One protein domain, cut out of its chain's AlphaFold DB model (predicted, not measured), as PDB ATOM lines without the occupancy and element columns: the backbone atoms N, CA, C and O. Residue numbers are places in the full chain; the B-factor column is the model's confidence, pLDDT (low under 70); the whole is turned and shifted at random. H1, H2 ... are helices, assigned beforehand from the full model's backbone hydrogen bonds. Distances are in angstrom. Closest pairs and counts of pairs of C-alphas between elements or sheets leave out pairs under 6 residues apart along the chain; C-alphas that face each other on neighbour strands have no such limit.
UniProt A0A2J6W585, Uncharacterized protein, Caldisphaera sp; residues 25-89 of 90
ATOM      1  N   THR A  25      22.580  18.236 -52.115       90.62
ATOM      2  CA  THR A  25      23.075  17.063 -52.854       90.62
ATOM      3  C   THR A  25      22.194  15.826 -52.692       90.62
ATOM      4  O   THR A  25      22.314  14.893 -53.481       90.62
ATOM      5  N   GLY A  26      21.348  15.784 -51.660       92.50
ATOM      6  CA  GLY A  26      20.627  14.579 -51.247       92.50
ATOM      7  C   GLY A  26      21.549  13.467 -50.734       92.50
ATOM      8  O   GLY A  26      21.122  12.320 -50.643       92.50
ATOM      9  N   SER A  27      22.817  13.775 -50.434       92.44
ATOM     10  CA  SER A  27      23.852  12.783 -50.148       92.44
ATOM     11  C   SER A  27      24.657  13.146 -48.906       92.44
ATOM     12  O   SER A  27      25.048  14.292 -48.702       92.44
ATOM     13  N   LYS A  28      24.949  12.126 -48.094       93.81
ATOM     14  CA  LYS A  28      25.839  12.203 -46.923       93.81
ATOM     15  C   LYS A  28      27.242  11.668 -47.224       93.81
ATOM     16  O   LYS A  28      28.002  11.334 -46.321       93.81
ATOM     17  N   ASN A  29      27.584  11.520 -48.504       94.44
ATOM     18  CA  ASN A  29      28.901  11.043 -48.902       94.44
ATOM     19  C   ASN A  29      29.974  12.078 -48.517       94.44
ATOM     20  O   ASN A  29      29.978  13.194 -49.034       94.44
ATOM     21  N   ILE A  30      30.901  11.689 -47.638       93.19
ATOM     22  CA  ILE A  30      31.941  12.579 -47.098       93.19
ATOM     23  C   ILE A  30      32.842  13.149 -48.200       93.19
ATOM     24  O   ILE A  30      33.238  14.311 -48.114       93.19
ATOM     25  N   ASN A  31      33.137  12.381 -49.253       93.62
ATOM     26  CA  ASN A  31      33.962  12.868 -50.360       93.62
ATOM     27  C   ASN A  31      33.232  13.977 -51.121       93.62
ATOM     28  O   ASN A  31      33.805  15.039 -51.345       93.62
ATOM     29  N   LEU A  32      31.946  13.773 -51.429       94.06
ATOM     30  CA  LEU A  32      31.123  14.791 -52.086       94.06
ATOM     31  C   LEU A  32      31.001  16.052 -51.221       94.06
ATOM     32  O   LEU A  32      31.164  17.166 -51.710       94.06
ATOM     33  N   ILE A  33      30.764  15.885 -49.920       95.50
ATOM     34  CA  ILE A  33      30.712  17.006 -48.977       95.50
ATOM     35  C   ILE A  33      32.052  17.751 -48.953       95.50
ATOM     36  O   ILE A  33      32.077  18.977 -49.035       95.50
ATOM     37  N   SER A  34      33.171  17.025 -48.923       94.69
ATOM     38  CA  SER A  34      34.520  17.601 -48.939       94.69
ATOM     39  C   SER A  34      34.796  18.417 -50.205       94.69
ATOM     40  O   SER A  34      35.432  19.466 -50.124       94.69
ATOM     41  N   GLU A  35      34.294  17.996 -51.368       94.25
ATOM     42  CA  GLU A  35      34.409  18.772 -52.609       94.25
ATOM     43  C   GLU A  35      33.675  20.116 -52.524       94.25
ATOM     44  O   GLU A  35      34.218  21.146 -52.933       94.25
ATOM     45  N   TYR A  36      32.467  20.132 -51.953       95.06
ATOM     46  CA  TYR A  36      31.726  21.372 -51.709       95.06
ATOM     47  C   TYR A  36      32.447  22.271 -50.705       95.06
ATOM     48  O   TYR A  36      32.614  23.463 -50.962       95.06
ATOM     49  N   LEU A  37      32.938  21.712 -49.598       95.56
ATOM     50  CA  LEU A  37      33.696  22.461 -48.592       95.56
ATOM     51  C   LEU A  37      34.960  23.088 -49.193       95.56
ATOM     52  O   LEU A  37      35.251  24.260 -48.942       95.56
ATOM     53  N   LYS A  38      35.668  22.355 -50.059       95.12
ATOM     54  CA  LYS A  38      36.826  22.878 -50.790       95.12
ATOM     55  C   LYS A  38      36.448  24.077 -51.659       95.12
ATOM     56  O   LYS A  38      37.157  25.078 -51.633       95.12
ATOM     57  N   LYS A  39      35.330  24.024 -52.389       93.38
ATOM     58  CA  LYS A  39      34.850  25.168 -53.190       93.38
ATOM     59  C   LYS A  39      34.478  26.360 -52.305       93.38
ATOM     60  O   LYS A  39      34.934  27.476 -52.548       93.38
ATOM     61  N   LEU A  40      33.713  26.117 -51.242       94.06
ATOM     62  CA  LEU A  40      33.279  27.151 -50.301       94.06
ATOM     63  C   LEU A  40      34.448  27.807 -49.558       94.06
ATOM     64  O   LEU A  40      34.351  28.982 -49.214       94.06
ATOM     65  N   SER A  41      35.563  27.096 -49.356       93.44
ATOM     66  CA  SER A  41      36.757  27.624 -48.678       93.44
ATOM     67  C   SER A  41      37.353  28.874 -49.338       93.44
ATOM     68  O   SER A  41      38.027  29.655 -48.673       93.44
ATOM     69  N   SER A  42      37.055  29.106 -50.621       90.12
ATOM     70  CA  SER A  42      37.487  30.305 -51.354       90.12
ATOM     71  C   SER A  42      36.666  31.561 -51.012       90.12
ATOM     72  O   SER A  42      36.951  32.647 -51.511       90.12
ATOM     73  N   ASN A  43      35.621  31.436 -50.191       89.31
ATOM     74  CA  ASN A  43      34.761  32.545 -49.798       89.31
ATOM     75  C   ASN A  43      35.359  33.324 -48.609       89.31
ATOM     76  O   ASN A  43      35.610  32.757 -47.550       89.31
ATOM     77  N   ASN A  44      35.497  34.648 -48.723       86.25
ATOM     78  CA  ASN A  44      36.079  35.508 -47.674       86.25
ATOM     79  C   ASN A  44      35.170  35.758 -46.445       86.25
ATOM     80  O   ASN A  44      35.396  36.693 -45.678       86.25
ATOM     81  N   SER A  45      34.142  34.936 -46.233       90.19
ATOM     82  CA  SER A  45      33.220  35.018 -45.094       90.19
ATOM     83  C   SER A  45      33.511  33.960 -44.025       90.19
ATOM     84  O   SER A  45      34.409  33.123 -44.154       90.19
ATOM     85  N   TRP A  46      32.714  33.969 -42.953       91.44
ATOM     86  CA  TRP A  46      32.745  32.907 -41.947       91.44
ATOM     87  C   TRP A  46      32.487  31.521 -42.562       91.44
ATOM     88  O   TRP A  46      33.087  30.548 -42.115       91.44
ATOM     89  N   ILE A  47      31.672  31.436 -43.625       93.25
ATOM     90  CA  ILE A  47      31.353  30.175 -44.306       93.25
ATOM     91  C   ILE A  47      32.612  29.582 -44.923       93.25
ATOM     92  O   ILE A  47      32.858  28.393 -44.746       93.25
ATOM     93  N   GLY A  48      33.443  30.386 -45.592       93.19
ATOM     94  CA  GLY A  48      34.679  29.874 -46.184       93.19
ATOM     95  C   GLY A  48      35.709  29.464 -45.137       93.19
ATOM     96  O   GLY A  48      36.300  28.395 -45.261       93.19
ATOM     97  N   LYS A  49      35.847  30.231 -44.046       92.69
ATOM     98  CA  LYS A  49      36.740  29.869 -42.928       92.69
ATOM     99  C   LYS A  49      36.355  28.534 -42.288       92.69
ATOM    100  O   LYS A  49      37.214  27.676 -42.105       92.69
ATOM    101  N   ILE A  50      35.071  28.338 -41.983       93.88
ATOM    102  CA  ILE A  50      34.587  27.080 -41.399       93.88
ATOM    103  C   ILE A  50      34.629  25.949 -42.429       93.88
ATOM    104  O   ILE A  50      35.004  24.833 -42.090       93.88
ATOM    105  N   SER A  51      34.331  26.228 -43.700       94.62
ATOM    106  CA  SER A  51      34.430  25.216 -44.757       94.62
ATOM    107  C   SER A  51      35.862  24.714 -44.930       94.62
ATOM    108  O   SER A  51      36.071  23.515 -45.077       94.62
ATOM    109  N   LEU A  52      36.855  25.609 -44.850       94.62
ATOM    110  CA  LEU A  52      38.266  25.234 -44.847       94.62
ATOM    111  C   LEU A  52      38.611  24.367 -43.631       94.62
ATOM    112  O   LEU A  52      39.254  23.332 -43.786       94.62
ATOM    113  N   PHE A  53      38.158  24.763 -42.438       94.00
ATOM    114  CA  PHE A  53      38.357  23.980 -41.220       94.00
ATOM    115  C   PHE A  53      37.775  22.564 -41.351       94.00
ATOM    116  O   PHE A  53      38.485  21.594 -41.102       94.00
ATOM    117  N   LEU A  54      36.527  22.433 -41.803       94.31
ATOM    118  CA  LEU A  54      35.862  21.141 -41.986       94.31
ATOM    119  C   LEU A  54      36.542  20.291 -43.063       94.31
ATOM    120  O   LEU A  54      36.749  19.099 -42.863       94.31
ATOM    121  N   TYR A  55      36.949  20.903 -44.179       94.19
ATOM    122  CA  TYR A  55      37.681  20.218 -45.247       94.19
ATOM    123  C   TYR A  55      38.998  19.602 -44.748       94.19
ATOM    124  O   TYR A  55      39.347  18.489 -45.140       94.19
ATOM    125  N   LEU A  56      39.712  20.303 -43.863       92.81
ATOM    126  CA  LEU A  56      40.950  19.813 -43.251       92.81
ATOM    127  C   LEU A  56      40.703  18.781 -42.134       92.81
ATOM    128  O   LEU A  56      41.621  18.044 -41.786       92.81
ATOM    129  N   ASN A  57      39.480  18.693 -41.599       92.75
ATOM    130  CA  ASN A  57      39.119  17.843 -40.463       92.75
ATOM    131  C   ASN A  57      37.941  16.916 -40.805       92.75
ATOM    132  O   ASN A  57      36.840  17.057 -40.284       92.75
ATOM    133  N   GLN A  58      38.173  15.907 -41.649       88.38
ATOM    134  CA  GLN A  58      37.108  14.990 -42.092       88.38
ATOM    135  C   GLN A  58      36.415  14.210 -40.958       88.38
ATOM    136  O   GLN A  58      35.268  13.794 -41.116       88.38
ATOM    137  N   LYS A  59      37.083  14.026 -39.811       92.31
ATOM    138  CA  LYS A  59      36.473  13.436 -38.608       92.31
ATOM    139  C   LYS A  59      35.291  14.276 -38.116       92.31
ATOM    140  O   LYS A  59      34.242  13.715 -37.826       92.31
ATOM    141  N   GLU A  60      35.442  15.598 -38.133       92.38
ATOM    142  CA  GLU A  60      34.403  16.555 -37.745       92.38
ATOM    143  C   GLU A  60      33.186  16.461 -38.671       92.38
ATOM    144  O   GLU A  60      32.048  16.462 -38.219       92.38
ATOM    145  N   ILE A  61      33.414  16.306 -39.983       93.50
ATOM    146  CA  ILE A  61      32.328  16.130 -40.960       93.50
ATOM    147  C   ILE A  61      31.470  14.922 -40.583       93.50
ATOM    148  O   ILE A  61      30.244  15.004 -40.610       93.50
ATOM    149  N   LYS A  62      32.113  13.802 -40.239       93.94
ATOM    150  CA  LYS A  62      31.408  12.582 -39.850       93.94
ATOM    151  C   LYS A  62      30.605  12.788 -38.566       93.94
ATOM    152  O   LYS A  62      29.436  12.428 -38.542       93.94
ATOM    153  N   GLU A  63      31.212  13.393 -37.548       94.06
ATOM    154  CA  GLU A  63      30.539  13.673 -36.274       94.06
ATOM    155  C   GLU A  63      29.299  14.553 -36.482       94.06
ATOM    156  O   GLU A  63      28.225  14.222 -35.994       94.06
ATOM    157  N   ILE A  64      29.397  15.594 -37.313       94.12
ATOM    158  CA  ILE A  64      28.260  16.466 -37.636       94.12
ATOM    159  C   ILE A  64      27.162  15.720 -38.413       94.12
ATOM    160  O   ILE A  64      25.979  15.953 -38.173       94.12
ATOM    161  N   ILE A  65      27.516  14.838 -39.355       93.62
ATOM    162  CA  ILE A  65      26.523  14.014 -40.070       93.62
ATOM    163  C   ILE A  65      25.778  13.109 -39.086       93.62
ATOM    164  O   ILE A  65      24.553  13.027 -39.157       93.62
ATOM    165  N   ASP A  66      26.507  12.466 -38.173       93.44
ATOM    166  CA  ASP A  66      25.916  11.611 -37.147       93.44
ATOM    167  C   ASP A  66      24.981  12.441 -36.244       93.44
ATOM    168  O   ASP A  66      23.842  12.044 -36.007       93.44
ATOM    169  N   GLU A  67      25.392  13.639 -35.812       91.69
ATOM    170  CA  GLU A  67      24.545  14.555 -35.032       91.69
ATOM    171  C   GLU A  67      23.266  14.972 -35.784       91.69
ATOM    172  O   GLU A  67      22.183  14.988 -35.191       91.69
ATOM    173  N   ILE A  68      23.354  15.265 -37.088       89.44
ATOM    174  CA  ILE A  68      22.186  15.562 -37.939       89.44
ATOM    175  C   ILE A  68      21.222  14.367 -37.970       89.44
ATOM    176  O   ILE A  68      20.006  14.556 -37.911       89.44
ATOM    177  N   ASP A  69      21.745  13.142 -37.997       89.50
ATOM    178  CA  ASP A  69      20.939  11.916 -37.996       89.50
ATOM    179  C   ASP A  69      20.266  11.642 -36.653       89.50
ATOM    180  O   ASP A  69      19.165  11.088 -36.619       89.50
ATOM    181  N   PHE A  70      20.859  12.120 -35.558       90.75
ATOM    182  CA  PHE A  70      20.235  12.147 -34.234       90.75
ATOM    183  C   PHE A  70      19.272  13.326 -34.023       90.75
ATOM    184  O   PHE A  70      18.702  13.464 -32.939       90.75
ATOM    185  N   GLY A  71      19.032  14.146 -35.051       85.31
ATOM    186  CA  GLY A  71      18.026  15.205 -35.034       85.31
ATOM    187  C   GLY A  71      18.575  16.609 -34.787       85.31
ATOM    188  O   GLY A  71      17.784  17.521 -34.537       85.31
ATOM    189  N   LEU A  72      19.892  16.819 -34.877       84.31
ATOM    190  CA  LEU A  72      20.448  18.167 -34.898       84.31
ATOM    191  C   LEU A  72      19.929  18.912 -36.134       84.31
ATOM    192  O   LEU A  72      20.270  18.595 -37.275       84.31
ATOM    193  N   MET A  73      19.120  19.940 -35.895       85.81
ATOM    194  CA  MET A  73      18.658  20.858 -36.927       85.81
ATOM    195  C   MET A  73      19.189  22.263 -36.635       85.81
ATOM    196  O   MET A  73      18.735  22.888 -35.676       85.81
ATOM    197  N   PRO A  74      20.135  22.773 -37.442       87.69
ATOM    198  CA  PRO A  74      20.561  24.163 -37.340       87.69
ATOM    199  C   PRO A  74      19.397  25.102 -37.675       87.69
ATOM    200  O   PRO A  74      18.470  24.729 -38.403       87.69
ATOM    201  N   SER A  75      19.440  26.339 -37.178       88.06
ATOM    202  CA  SER A  75      18.382  27.316 -37.431       88.06
ATOM    203  C   SER A  75      18.138  27.522 -38.926       88.06
ATOM    204  O   SER A  75      19.042  27.491 -39.774       88.06
ATOM    205  N   ASN A  76      16.870  27.770 -39.259       86.44
ATOM    206  CA  ASN A  76      16.452  28.032 -40.633       86.44
ATOM    207  C   ASN A  76      17.156  29.260 -41.225       86.44
ATOM    208  O   ASN A  76      17.409  29.293 -42.429       86.44
ATOM    209  N   GLU A  77      17.477  30.259 -40.400       88.62
ATOM    210  CA  GLU A  77      18.135  31.482 -40.851       88.62
ATOM    211  C   GLU A  77      19.563  31.208 -41.333       88.62
ATOM    212  O   GLU A  77      19.875  31.489 -42.495       88.62
ATOM    213  N   ILE A  78      20.404  30.589 -40.497       89.38
ATOM    214  CA  ILE A  78      21.792  30.269 -40.861       89.38
ATOM    215  C   ILE A  78      21.813  29.259 -42.012       89.38
ATOM    216  O   ILE A  78      22.543  29.445 -42.986       89.38
ATOM    217  N   SER A  79      20.951  28.241 -41.969       90.00
ATOM    218  CA  SER A  79      20.832  27.254 -43.049       90.00
ATOM    219  C   SER A  79      20.502  27.908 -44.396       90.00
ATOM    220  O   SER A  79      21.094  27.562 -45.419       90.00
ATOM    221  N   LYS A  80      19.595  28.895 -44.413       90.94
ATOM    222  CA  LYS A  80      19.244  29.646 -45.627       90.94
ATOM    223  C   LYS A  80      20.400  30.520 -46.110       90.94
ATOM    224  O   LYS A  80      20.637  30.589 -47.314       90.94
ATOM    225  N   GLN A  81      21.134  31.160 -45.197       91.38
ATOM    226  CA  GLN A  81      22.333  31.922 -45.554       91.38
ATOM    227  C   GLN A  81      23.369  31.030 -46.247       91.38
ATOM    228  O   GLN A  81      23.882  31.408 -47.301       91.38
ATOM    229  N   VAL A  82      23.633  29.834 -45.712       92.19
ATOM    230  CA  VAL A  82      24.603  28.915 -46.318       92.19
ATOM    231  C   VAL A  82      24.117  28.379 -47.663       92.19
ATOM    232  O   VAL A  82      24.887  28.381 -48.623       92.19
ATOM    233  N   LEU A  83      22.845  27.983 -47.778       91.69
ATOM    234  CA  LEU A  83      22.266  27.529 -49.049       91.69
ATOM    235  C   LEU A  83      22.422  28.577 -50.157       91.69
ATOM    236  O   LEU A  83      22.885  28.243 -51.244       91.69
ATOM    237  N   ASN A  84      22.136  29.848 -49.862       92.12
ATOM    238  CA  ASN A  84      22.312  30.938 -50.824       92.12
ATOM    239  C   ASN A  84      23.769  31.074 -51.297       92.12
ATOM    240  O   ASN A  84      24.022  31.443 -52.442       92.12
ATOM    241  N   VAL A  85      24.742  30.817 -50.418       91.31
ATOM    242  CA  VAL A  85      26.162  30.846 -50.792       91.31
ATOM    243  C   VAL A  85      26.519  29.646 -51.661       91.31
ATOM    244  O   VAL A  85      27.211  29.827 -52.663       91.31
ATOM    245  N   ILE A  86      26.022  28.454 -51.327       90.38
ATOM    246  CA  ILE A  86      26.225  27.245 -52.135       90.38
ATOM    247  C   ILE A  86      25.686  27.457 -53.551       90.38
ATOM    248  O   ILE A  86      26.414  27.213 -54.505       90.38
ATOM    249  N   GLU A  87      24.473  27.989 -53.700       89.06
ATOM    250  CA  GLU A  87      23.846  28.242 -55.009       89.06
ATOM    251  C   GLU A  87      24.575  29.281 -55.866       89.06
ATOM    252  O   GLU A  87      24.468  29.261 -57.086       89.06
ATOM    253  N   ARG A  88      25.320  30.203 -55.248       86.12
ATOM    254  CA  ARG A  88      26.149  31.181 -55.970       86.12
ATOM    255  C   ARG A  88      27.536  30.652 -56.327       86.12
ATOM    256  O   ARG A  88      28.214  31.265 -57.144       86.12
ATOM    257  N   SER A  89      27.976  29.575 -55.678       75.44
ATOM    258  CA  SER A  89      29.351  29.069 -55.766       75.44
ATOM    259  C   SER A  89      29.459  27.732 -56.512       75.44
ATOM    260  O   SER A  89      30.577  27.269 -56.749       75.44
TER     261      SER A  89
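This is residues 25 to 89 of the 90 residues of an uncharacterized protein of Caldisphaera sp (UniProt A0A2J6W585). What shape do these atoms make? Four helices make a loose frame round an open middle: H1 and H2 form a helical hairpin on one side, H3 leads off from the far end of H2, and H4 comes back to meet the end of H1 with its last residues. Residues 73 to 80, of which 76 to 80 belong to H4, stick out from the rest. What is it built of, and how large is it? The printed part has 65 residues with four named helices, H1, H2, H3 and H4 in that order, and no named strand; its class is all helix. It is compact by its radius of gyration of the C-alphas, 11.5 A, and rounded, with spans of 31 by 26 by 20 A.

Where do the first two helices lie? H1 is residues 30 to 40, 15.0 A from first to last C-alpha, and begins at C-alpha 30 at (31.941, 12.579, -47.098). H2 is residues 46 to 56, 15.5 A long, and ends at C-alpha 56 at (40.950, 19.813, -43.251). Where do the other two lie? H3 is residues 58 to 69, 17.0 A long. H4, residues 76 to 89, is the longest helix at 19.9 A, and its last C-alpha, 89, is at (29.351, 29.069, -55.766).

What does H1, the hub, touch? H1 and H2 are a helical hairpin and touch, opposite ways at a steep tilt of 39 degrees; their closest C-alphas, those of Leu 37 and Ser 51, are 4.8 A apart. H3 touches H1 with residues 58 to 62 alone, closest at the C-alphas of Ile 30 and Ile 61, 7.1 A apart, and is only just about perpendicular to it at 73 degrees. H1 and H4 only just touch, and only at their ends, with 3 pairs of C-alphas within 8 A, the closest those of Leu 40 and Ser 89 at 7.0 A; their lines are about perpendicular at 78 degrees. How do H2, H3 and H4 stand to each other? H2 and H3 only just touch, only at the corner by their link, with 3 pairs of C-alphas within 8 A, the closest those of Leu 54 and Ile 61 at 6.2 A. H2 and H4 are close but not clearly touching, with the C-alphas of Ile 47 and Val 82 closest at 7.2 A, while H3 and H4 are apart. Are the helices' backbones complete? In H1, H2, H3 and H4 every O i to N i+4 pair is within hydrogen-bond range.

How far does it reach? The two C-alphas farthest apart, those of Asn 44 and Phe 70, are 31.3 A apart. How are the helices linked? The links from H1 to H2 and from H2 to H3 are tight, and the one from H3 to H4 is short; the printed part has no cut. How confident is the model? The mean pLDDT of the printed part is 91.5, and no printed residue is under 70.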